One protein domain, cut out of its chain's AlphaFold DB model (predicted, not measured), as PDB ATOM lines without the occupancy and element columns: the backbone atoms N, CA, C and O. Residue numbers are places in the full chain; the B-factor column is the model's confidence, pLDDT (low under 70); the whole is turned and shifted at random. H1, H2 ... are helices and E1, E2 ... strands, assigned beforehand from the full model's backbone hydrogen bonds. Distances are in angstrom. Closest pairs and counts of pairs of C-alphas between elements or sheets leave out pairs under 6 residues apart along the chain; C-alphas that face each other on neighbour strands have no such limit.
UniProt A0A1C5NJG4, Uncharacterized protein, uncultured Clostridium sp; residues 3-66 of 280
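This is residues 3 to 66 of the 280 residues of an uncharacterized protein of uncultured Clostridium sp (UniProt A0A1C5NJG4). A small wall of three short strands has one helix, H1, over one face, and a second helix, H2, packs on H1 at a steep angle. A long loop, residues 31 to 46, leads from H2 back to the sheet, and a short helix, H3, follows the last strand at the far end from H1 and H2. The printed part has 64 residues with three named helices and three named strands, in the order E1 H1 H2 E2 E3 H3; the sheet runs E1 E3 E2, antiparallel throughout, and the class is mixed, helices and strands. The whole is compact, with a radius of gyration of the C-alphas of 11.9 A and spans of 32 by 28 by 19 A.

E1, residues 3 to 5, is an edge strand and the antiparallel neighbour of E3, residues 54 to 57; N 55 and O 4 are within hydrogen-bond range at 2.8 A. H1, residues 6 to 16, is on the sheet at a height over the sheet of 10.8 A. It lies over E1 and runs along the strands, at 15 degrees to E1 on the local plane; it is only just not over E3, on which 2 of its C-alphas fall. H2, residues 21 to 30, touches H1, the closest C-alphas being those of Ile 10 and Ile 24, 6.1 A apart. Their lines stand at a steep tilt of 62 degrees, opposite ways. H2 is only just not on the sheet, with 4 pairs of C-alphas within 10 A. E2, residues 47 to 49, is the other edge strand and forms a hairpin with E3; N 48 and O 56 are 2.8 A apart, within hydrogen-bond range. E1, H1 and H2, and E2 form a split strand-helix-strand unit, two strands running the same way with E3 between them in the sheet, and its crossover is right-handed. H3, residues 59 to 64, is not on the sheet and is apart from H1 and H2. In H1, H2 and H3 every O i to N i+4 pair is within hydrogen-bond range.

E1 begins at C-alpha 3, (187.014, 198.280, 125.354). H1 measures 15.7 A from first to last C-alpha and H2 14.2 A; H2 begins at C-alpha 21, (192.791, 179.665, 127.851). E3 measures 9.9 A and H3 9.2 A, ending at C-alpha 64, (187.515, 195.286, 105.524).

The C-alphas of Ser 15 and Ile 38 are the two farthest apart, at 33.8 A. The printed part has no cut. The link from H2 to E2, 16 residues, is long; the other links are tight. The mean pLDDT of the printed part is 89.0, that of H3 is 75, and no printed residue is under 70.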
ATOM      1  N   LYS A   3     185.879 198.128 124.433       91.31
ATOM      2  CA  LYS A   3     187.014 198.280 125.354       91.31
ATOM      3  C   LYS A   3     186.811 197.361 126.552       91.31
ATOM      4  O   LYS A   3     185.882 197.590 127.314       91.31
ATOM      5  N   LEU A   4     187.700 196.391 126.737       93.50
ATOM      6  CA  LEU A   4     187.695 195.484 127.890       93.50
ATOM      7  C   LEU A   4     189.127 195.267 128.390       93.50
ATOM      8  O   LEU A   4     190.093 195.506 127.655       93.50
ATOM      9  N   ARG A   5     189.286 194.843 129.641       94.31
ATOM     10  CA  ARG A   5     190.571 194.354 130.152       94.31
ATOM     11  C   ARG A   5     190.947 193.069 129.418       94.31
ATOM     12  O   ARG A   5     190.080 192.321 128.973       94.31
ATOM     13  N   LYS A   6     192.249 192.782 129.311       92.44
ATOM     14  CA  LYS A   6     192.730 191.546 128.662       92.44
ATOM     15  C   LYS A   6     192.061 190.285 129.233       92.44
ATOM     16  O   LYS A   6     191.706 189.397 128.472       92.44
ATOM     17  N   GLU A   7     191.857 190.239 130.547       93.81
ATOM     18  CA  GLU A   7     191.220 189.108 131.232       93.81
ATOM     19  C   GLU A   7     189.755 188.912 130.821       93.81
ATOM     20  O   GLU A   7     189.354 187.814 130.450       93.81
ATOM     21  N   GLU A   8     188.993 190.003 130.767       95.25
ATOM     22  CA  GLU A   8     187.594 190.003 130.327       95.25
ATOM     23  C   GLU A   8     187.468 189.553 128.860       95.25
ATOM     24  O   GLU A   8     186.534 188.842 128.500       95.25
ATOM     25  N   TRP A   9     188.434 189.912 128.003       94.38
ATOM     26  CA  TRP A   9     188.496 189.394 126.631       94.38
ATOM     27  C   TRP A   9     188.736 187.883 126.580       94.38
ATOM     28  O   TRP A   9     188.134 187.204 125.748       94.38
ATOM     29  N   ILE A  10     189.611 187.356 127.442       94.62
ATOM     30  CA  ILE A  10     189.911 185.920 127.499       94.62
ATOM     31  C   ILE A  10     188.662 185.136 127.904       94.62
ATOM     32  O   ILE A  10     188.330 184.144 127.255       94.62
ATOM     33  N   GLU A  11     187.951 185.601 128.933       94.94
ATOM     34  CA  GLU A  11     186.696 185.000 129.390       94.94
ATOM     35  C   GLU A  11     185.604 185.076 128.319       94.94
ATOM     36  O   GLU A  11     184.969 184.066 128.013       94.94
ATOM     37  N   LEU A  12     185.427 186.243 127.686       94.31
ATOM     38  CA  LEU A  12     184.429 186.429 126.636       94.31
ATOM     39  C   LEU A  12     184.683 185.496 125.447       94.31
ATOM     40  O   LEU A  12     183.773 184.787 125.025       94.31
ATOM     41  N   ILE A  13     185.909 185.451 124.919       92.38
ATOM     42  CA  ILE A  13     186.249 184.558 123.802       92.38
ATOM     43  C   ILE A  13     186.085 183.092 124.220       92.38
ATOM     44  O   ILE A  13     185.538 182.305 123.450       92.38
ATOM     45  N   GLY A  14     186.496 182.730 125.439       94.19
ATOM     46  CA  GLY A  14     186.339 181.374 125.969       94.19
ATOM     47  C   GLY A  14     184.880 180.951 126.138       94.19
ATOM     48  O   GLY A  14     184.559 179.786 125.948       94.19
ATOM     49  N   SER A  15     183.971 181.891 126.412       95.06
ATOM     50  CA  SER A  15     182.529 181.608 126.453       95.06
ATOM     51  C   SER A  15     181.912 181.365 125.069       95.06
ATOM     52  O   SER A  15     180.837 180.779 124.966       95.06
ATOM     53  N   LEU A  16     182.586 181.814 124.004       93.94
ATOM     54  CA  LEU A  16     182.105 181.745 122.622       93.94
ATOM     55  C   LEU A  16     182.745 180.609 121.810       93.94
ATOM     56  O   LEU A  16     182.296 180.341 120.695       93.94
ATOM     57  N   CYS A  17     183.803 179.963 122.312       91.44
ATOM     58  CA  CYS A  17     184.488 178.885 121.601       91.44
ATOM     59  C   CYS A  17     185.182 177.889 122.537       91.44
ATOM     60  O   CYS A  17     185.631 178.243 123.621       91.44
ATOM     61  N   ASP A  18     185.393 176.663 122.056       92.94
ATOM     62  CA  ASP A  18     186.049 175.581 122.810       92.94
ATOM     63  C   ASP A  18     187.591 175.675 122.811       92.94
ATOM     64  O   ASP A  18     188.308 174.669 122.778       92.94
ATOM     65  N   LEU A  19     188.143 176.891 122.792       93.00
ATOM     66  CA  LEU A  19     189.588 177.091 122.855       93.00
ATOM     67  C   LEU A  19     190.061 177.148 124.308       93.00
ATOM     68  O   LEU A  19     189.540 177.890 125.132       93.00
ATOM     69  N   GLY A  20     191.120 176.396 124.613       94.25
ATOM     70  CA  GLY A  20     191.790 176.492 125.907       94.25
ATOM     71  C   GLY A  20     192.357 177.896 126.146       94.25
ATOM     72  O   GLY A  20     192.847 178.542 125.217       94.25
ATOM     73  N   ARG A  21     192.341 178.336 127.408       94.75
ATOM     74  CA  ARG A  21     192.791 179.665 127.851       94.75
ATOM     75  C   ARG A  21     194.137 180.087 127.257       94.75
ATOM     76  O   ARG A  21     194.255 181.198 126.755       94.75
ATOM     77  N   GLU A  22     195.131 179.201 127.272       95.44
ATOM     78  CA  GLU A  22     196.468 179.478 126.723       95.44
ATOM     79  C   GLU A  22     196.417 179.871 125.242       95.44
ATOM     80  O   GLU A  22     197.026 180.861 124.840       95.44
ATOM     81  N   LYS A  23     195.626 179.154 124.433       94.94
ATOM     82  CA  LYS A  23     195.456 179.470 123.008       94.94
ATOM     83  C   LYS A  23     194.785 180.825 122.820       94.94
ATOM     84  O   LYS A  23     195.197 181.581 121.946       94.94
ATOM     85  N   ILE A  24     193.774 181.135 123.632       95.06
ATOM     86  CA  ILE A  24     193.078 182.426 123.581       95.06
ATOM     87  C   ILE A  24     194.052 183.565 123.896       95.06
ATOM     88  O   ILE A  24     194.115 184.536 123.145       95.06
ATOM     89  N   VAL A  25     194.861 183.420 124.950       95.19
ATOM     90  CA  VAL A  25     195.905 184.391 125.311       95.19
ATOM     91  C   VAL A  25     196.867 184.611 124.145       95.19
ATOM     92  O   VAL A  25     197.074 185.757 123.746       95.19
ATOM     93  N   SER A  26     197.390 183.536 123.546       93.19
ATOM     94  CA  SER A  26     198.306 183.641 122.405       93.19
ATOM     95  C   SER A  26     197.667 184.309 121.184       93.19
ATOM     96  O   SER A  26     198.329 185.084 120.501       93.19
ATOM     97  N   ILE A  27     196.384 184.046 120.907       91.81
ATOM     98  CA  ILE A  27     195.644 184.692 119.810       91.81
ATOM     99  C   ILE A  27     195.508 186.194 120.068       91.81
ATOM    100  O   ILE A  27     195.803 186.993 119.178       91.81
ATOM    101  N   ILE A  28     195.090 186.585 121.277       93.06
ATOM    102  CA  ILE A  28     194.962 187.997 121.650       93.06
ATOM    103  C   ILE A  28     196.315 188.691 121.503       93.06
ATOM    104  O   ILE A  28     196.392 189.736 120.865       93.06
ATOM    105  N   GLU A  29     197.392 188.106 122.030       91.94
ATOM    106  CA  GLU A  29     198.745 188.669 121.943       91.94
ATOM    107  C   GLU A  29     199.238 188.800 120.501       91.94
ATOM    108  O   GLU A  29     199.769 189.845 120.122       91.94
ATOM    109  N   PHE A  30     199.010 187.778 119.674       91.25
ATOM    110  CA  PHE A  30     199.375 187.797 118.260       91.25
ATOM    111  C   PHE A  30     198.697 188.951 117.506       91.25
ATOM    112  O   PHE A  30     199.339 189.647 116.717       91.25
ATOM    113  N   PHE A  31     197.413 189.185 117.791       91.50
ATOM    114  CA  PHE A  31     196.616 190.256 117.197       91.50
ATOM    115  C   PHE A  31     196.629 191.566 117.994       91.50
ATOM    116  O   PHE A  31     195.814 192.443 117.701       91.50
ATOM    117  N   THR A  32     197.526 191.725 118.972       92.62
ATOM    118  CA  THR A  32     197.703 192.976 119.718       92.62
ATOM    119  C   THR A  32     198.854 193.795 119.151       92.62
ATOM    120  O   THR A  32     199.925 193.271 118.827       92.62
ATOM    121  N   TYR A  33     198.624 195.102 119.024       91.69
ATOM    122  CA  TYR A  33     199.603 196.033 118.480       91.69
ATOM    123  C   TYR A  33     200.724 196.241 119.490       91.69
ATOM    124  O   TYR A  33     200.465 196.571 120.645       91.69
ATOM    125  N   ASN A  34     201.969 196.054 119.058       90.44
ATOM    126  CA  ASN A  34     203.131 196.329 119.890       90.44
ATOM    127  C   ASN A  34     203.758 197.658 119.459       90.44
ATOM    128  O   ASN A  34     204.302 197.752 118.364       90.44
ATOM    129  N   TYR A  35     203.700 198.664 120.332       87.69
ATOM    130  CA  TYR A  35     204.268 199.991 120.077       87.69
ATOM    131  C   TYR A  35     205.797 199.995 119.937       87.69
ATOM    132  O   TYR A  35     206.341 200.939 119.371       87.69
ATOM    133  N   GLU A  36     206.482 198.961 120.427       88.88
ATOM    134  CA  GLU A  36     207.945 198.836 120.369       88.88
ATOM    135  C   GLU A  36     208.434 198.063 119.132       88.88
ATOM    136  O   GLU A  36     209.624 198.067 118.822       88.88
ATOM    137  N   ASP A  37     207.535 197.388 118.414       86.62
ATOM    138  CA  ASP A  37     207.877 196.570 117.251       86.62
ATOM    139  C   ASP A  37     207.821 197.418 115.975       86.62
ATOM    140  O   ASP A  37     206.750 197.827 115.528       86.62
ATOM    141  N   ILE A  38     208.981 197.652 115.356       85.38
ATOM    142  CA  ILE A  38     209.105 198.425 114.108       85.38
ATOM    143  C   ILE A  38     208.307 197.822 112.942       85.38
ATOM    144  O   ILE A  38     207.952 198.531 112.002       85.38
ATOM    145  N   ASN A  39     208.014 196.521 112.998       84.50
ATOM    146  CA  ASN A  39     207.245 195.819 111.977       84.50
ATOM    147  C   ASN A  39     205.748 195.734 112.317       84.50
ATOM    148  O   ASN A  39     204.984 195.137 111.549       84.50
ATOM    149  N   ALA A  40     205.312 196.297 113.450       84.69
ATOM    150  CA  ALA A  40     203.902 196.360 113.798       84.69
ATOM    151  C   ALA A  40     203.142 197.254 112.811       84.69
ATOM    152  O   ALA A  40     203.590 198.330 112.423       84.69
ATOM    153  N   ASP A  41     201.957 196.803 112.408       84.44
ATOM    154  CA  ASP A  41     201.118 197.507 111.446       84.44
ATOM    155  C   ASP A  41     199.711 197.677 112.012       84.44
ATOM    156  O   ASP A  41     198.970 196.709 112.214       84.44
ATOM    157  N   LEU A  42     199.336 198.929 112.259       84.44
ATOM    158  CA  LEU A  42     198.043 199.275 112.833       84.44
ATOM    159  C   LEU A  42     196.880 198.847 111.926       84.44
ATOM    160  O   LEU A  42     195.820 198.482 112.421       84.44
ATOM    161  N   SER A  43     197.085 198.837 110.604       82.44
ATOM    162  CA  SER A  43     196.058 198.453 109.626       82.44
ATOM    163  C   SER A  43     195.750 196.953 109.617       82.44
ATOM    164  O   SER A  43     194.757 196.532 109.020       82.44
ATOM    165  N   LEU A  44     196.598 196.156 110.274       83.62
ATOM    166  CA  LEU A  44     196.482 194.704 110.359       83.62
ATOM    167  C   LEU A  44     196.094 194.233 111.762       83.62
ATOM    168  O   LEU A  44     195.731 193.077 111.939       83.62
ATOM    169  N   THR A  45     196.152 195.091 112.777       87.56
ATOM    170  CA  THR A  45     196.114 194.627 114.166       87.56
ATOM    171  C   THR A  45     194.768 194.896 114.832       87.56
ATOM    172  O   THR A  45     194.325 196.038 114.906       87.56
ATOM    173  N   TYR A  46     194.109 193.845 115.327       89.56
ATOM    174  CA  TYR A  46     192.735 193.933 115.836       89.56
ATOM    175  C   TYR A  46     192.633 194.545 117.234       89.56
ATOM    176  O   TYR A  46     191.676 195.272 117.499       89.56
ATOM    177  N   PHE A  47     193.597 194.265 118.114       92.50
ATOM    178  CA  PHE A  47     193.624 194.781 119.480       92.50
ATOM    179  C   PHE A  47     194.651 195.902 119.620       92.50
ATOM    180  O   PHE A  47     195.823 195.742 119.275       92.50
ATOM    181  N   LEU A  48     194.227 197.034 120.179       92.25
ATOM    182  CA  LEU A  48     195.103 198.162 120.486       92.25
ATOM    183  C   LEU A  48     195.278 198.277 122.003       92.25
ATOM    184  O   LEU A  48     194.270 198.417 122.708       92.25
ATOM    185  N   PRO A  49     196.519 198.231 122.521       92.56
ATOM    186  CA  PRO A  49     196.753 198.429 123.940       92.56
ATOM    187  C   PRO A  49     196.385 199.848 124.360       92.56
ATOM    188  O   PRO A  49     196.705 200.828 123.690       92.56
ATOM    189  N   SER A  50     195.738 199.957 125.513       88.75
ATOM    190  CA  SER A  50     195.468 201.213 126.202       88.75
ATOM    191  C   SER A  50     196.025 201.149 127.628       88.75
ATOM    192  O   SER A  50     196.534 200.117 128.068       88.75
ATOM    193  N   LYS A  51     195.940 202.263 128.365       85.31
ATOM    194  CA  LYS A  51     196.364 202.322 129.773       85.31
ATOM    195  C   LYS A  51     195.636 201.263 130.608       85.31
ATOM    196  O   LYS A  51     194.559 200.811 130.229       85.31
ATOM    197  N   ASP A  52     196.225 200.886 131.741       83.44
ATOM    198  CA  ASP A  52     195.628 199.992 132.747       83.44
ATOM    199  C   ASP A  52     195.223 198.597 132.225       83.44
ATOM    200  O   ASP A  52     194.243 198.008 132.687       83.44
ATOM    201  N   ASN A  53     195.997 198.057 131.273       84.75
ATOM    202  CA  ASN A  53     195.824 196.717 130.691       84.75
ATOM    203  C   ASN A  53     194.482 196.515 129.948       84.75
ATOM    204  O   ASN A  53     193.948 195.403 129.862       84.75
ATOM    205  N   PHE A  54     193.924 197.606 129.423       92.94
ATOM    206  CA  PHE A  54     192.769 197.570 128.533       92.94
ATOM    207  C   PHE A  54     193.195 197.321 127.086       92.94
ATOM    208  O   PHE A  54     194.201 197.856 126.622       92.94
ATOM    209  N   LEU A  55     192.371 196.574 126.353       94.25
ATOM    210  CA  LEU A  55     192.495 196.359 124.918       94.25
ATOM    211  C   LEU A  55     191.253 196.906 124.208       94.25
ATOM    212  O   LEU A  55     190.117 196.565 124.556       94.25
ATOM    213  N   LEU A  56     191.485 197.753 123.207       92.50
ATOM    214  CA  LEU A  56     190.460 198.263 122.300       92.50
ATOM    215  C   LEU A  56     190.369 197.354 121.075       92.50
ATOM    216  O   LEU A  56     191.391 197.079 120.451       92.50
ATOM    217  N   LEU A  57     189.161 196.936 120.704       89.38
ATOM    218  CA  LEU A  57     188.925 196.159 119.489       89.38
ATOM    219  C   LEU A  57     188.591 197.079 118.308       89.38
ATOM    220  O   LEU A  57     187.609 197.832 118.346       89.38
ATOM    221  N   SER A  58     189.373 196.979 117.236       85.25
ATOM    222  CA  SER A  58     189.122 197.678 115.975       85.25
ATOM    223  C   SER A  58     188.149 196.890 115.089       85.25
ATOM    224  O   SER A  58     188.543 196.085 114.245       85.25
ATOM    225  N   GLU A  59     186.850 197.135 115.270       78.62
ATOM    226  CA  GLU A  59     185.774 196.514 114.471       78.62
ATOM    227  C   GLU A  59     185.927 196.775 112.962       78.62
ATOM    228  O   GLU A  59     185.610 195.916 112.142       78.62
ATOM    229  N   GLY A  60     186.469 197.937 112.583       76.75
ATOM    230  CA  GLY A  60     186.662 198.311 111.181       76.75
ATOM    231  C   GLY A  60     187.551 197.332 110.409       76.75
ATOM    232  O   GLY A  60     187.285 197.062 109.241       76.75
ATOM    233  N   ILE A  61     188.556 196.735 111.060       77.56
ATOM    234  CA  ILE A  61     189.458 195.775 110.406       77.56
ATOM    235  C   ILE A  61     188.713 194.482 110.052       77.56
ATOM    236  O   ILE A  61     188.942 193.931 108.978       77.56
ATOM    237  N   PHE A  62     187.772 194.025 110.889       73.88
ATOM    238  CA  PHE A  62     186.954 192.839 110.587       73.88
ATOM    239  C   PHE A  62     186.059 193.038 109.364       73.88
ATOM    240  O   PHE A  62     185.840 192.095 108.609       73.88
ATOM    241  N   ASN A  63     185.573 194.261 109.150       72.38
ATOM    242  CA  ASN A  63     184.681 194.570 108.034       72.38
ATOM    243  C   ASN A  63     185.416 194.720 106.696       72.38
ATOM    244  O   ASN A  63     184.798 194.597 105.641       72.38
ATOM    245  N   ILE A  64     186.722 194.996 106.726       72.75
ATOM    246  CA  ILE A  64     187.515 195.286 105.524       72.75
ATOM    247  C   ILE A  64     188.409 194.098 105.146       72.75
ATOM    248  O   ILE A  64     188.718 193.912 103.971       72.75
ATOM    249  N   GLN A  65     188.829 193.278 106.115       73.00
ATOM    250  CA  GLN A  65     189.807 192.217 105.889       73.00
ATOM    251  C   GLN A  65     189.366 190.875 106.470       73.00
ATOM    252  O   GLN A  65     188.879 190.775 107.595       73.00
ATOM    253  N   ARG A  66     189.629 189.800 105.717       78.19
ATOM    254  CA  ARG A  66     189.422 188.428 106.193       78.19
ATOM    255  C   ARG A  66     190.455 188.098 107.285       78.19
ATOM    256  O   ARG A  66     191.651 188.149 106.981       78.19
TER     257      ARG A  66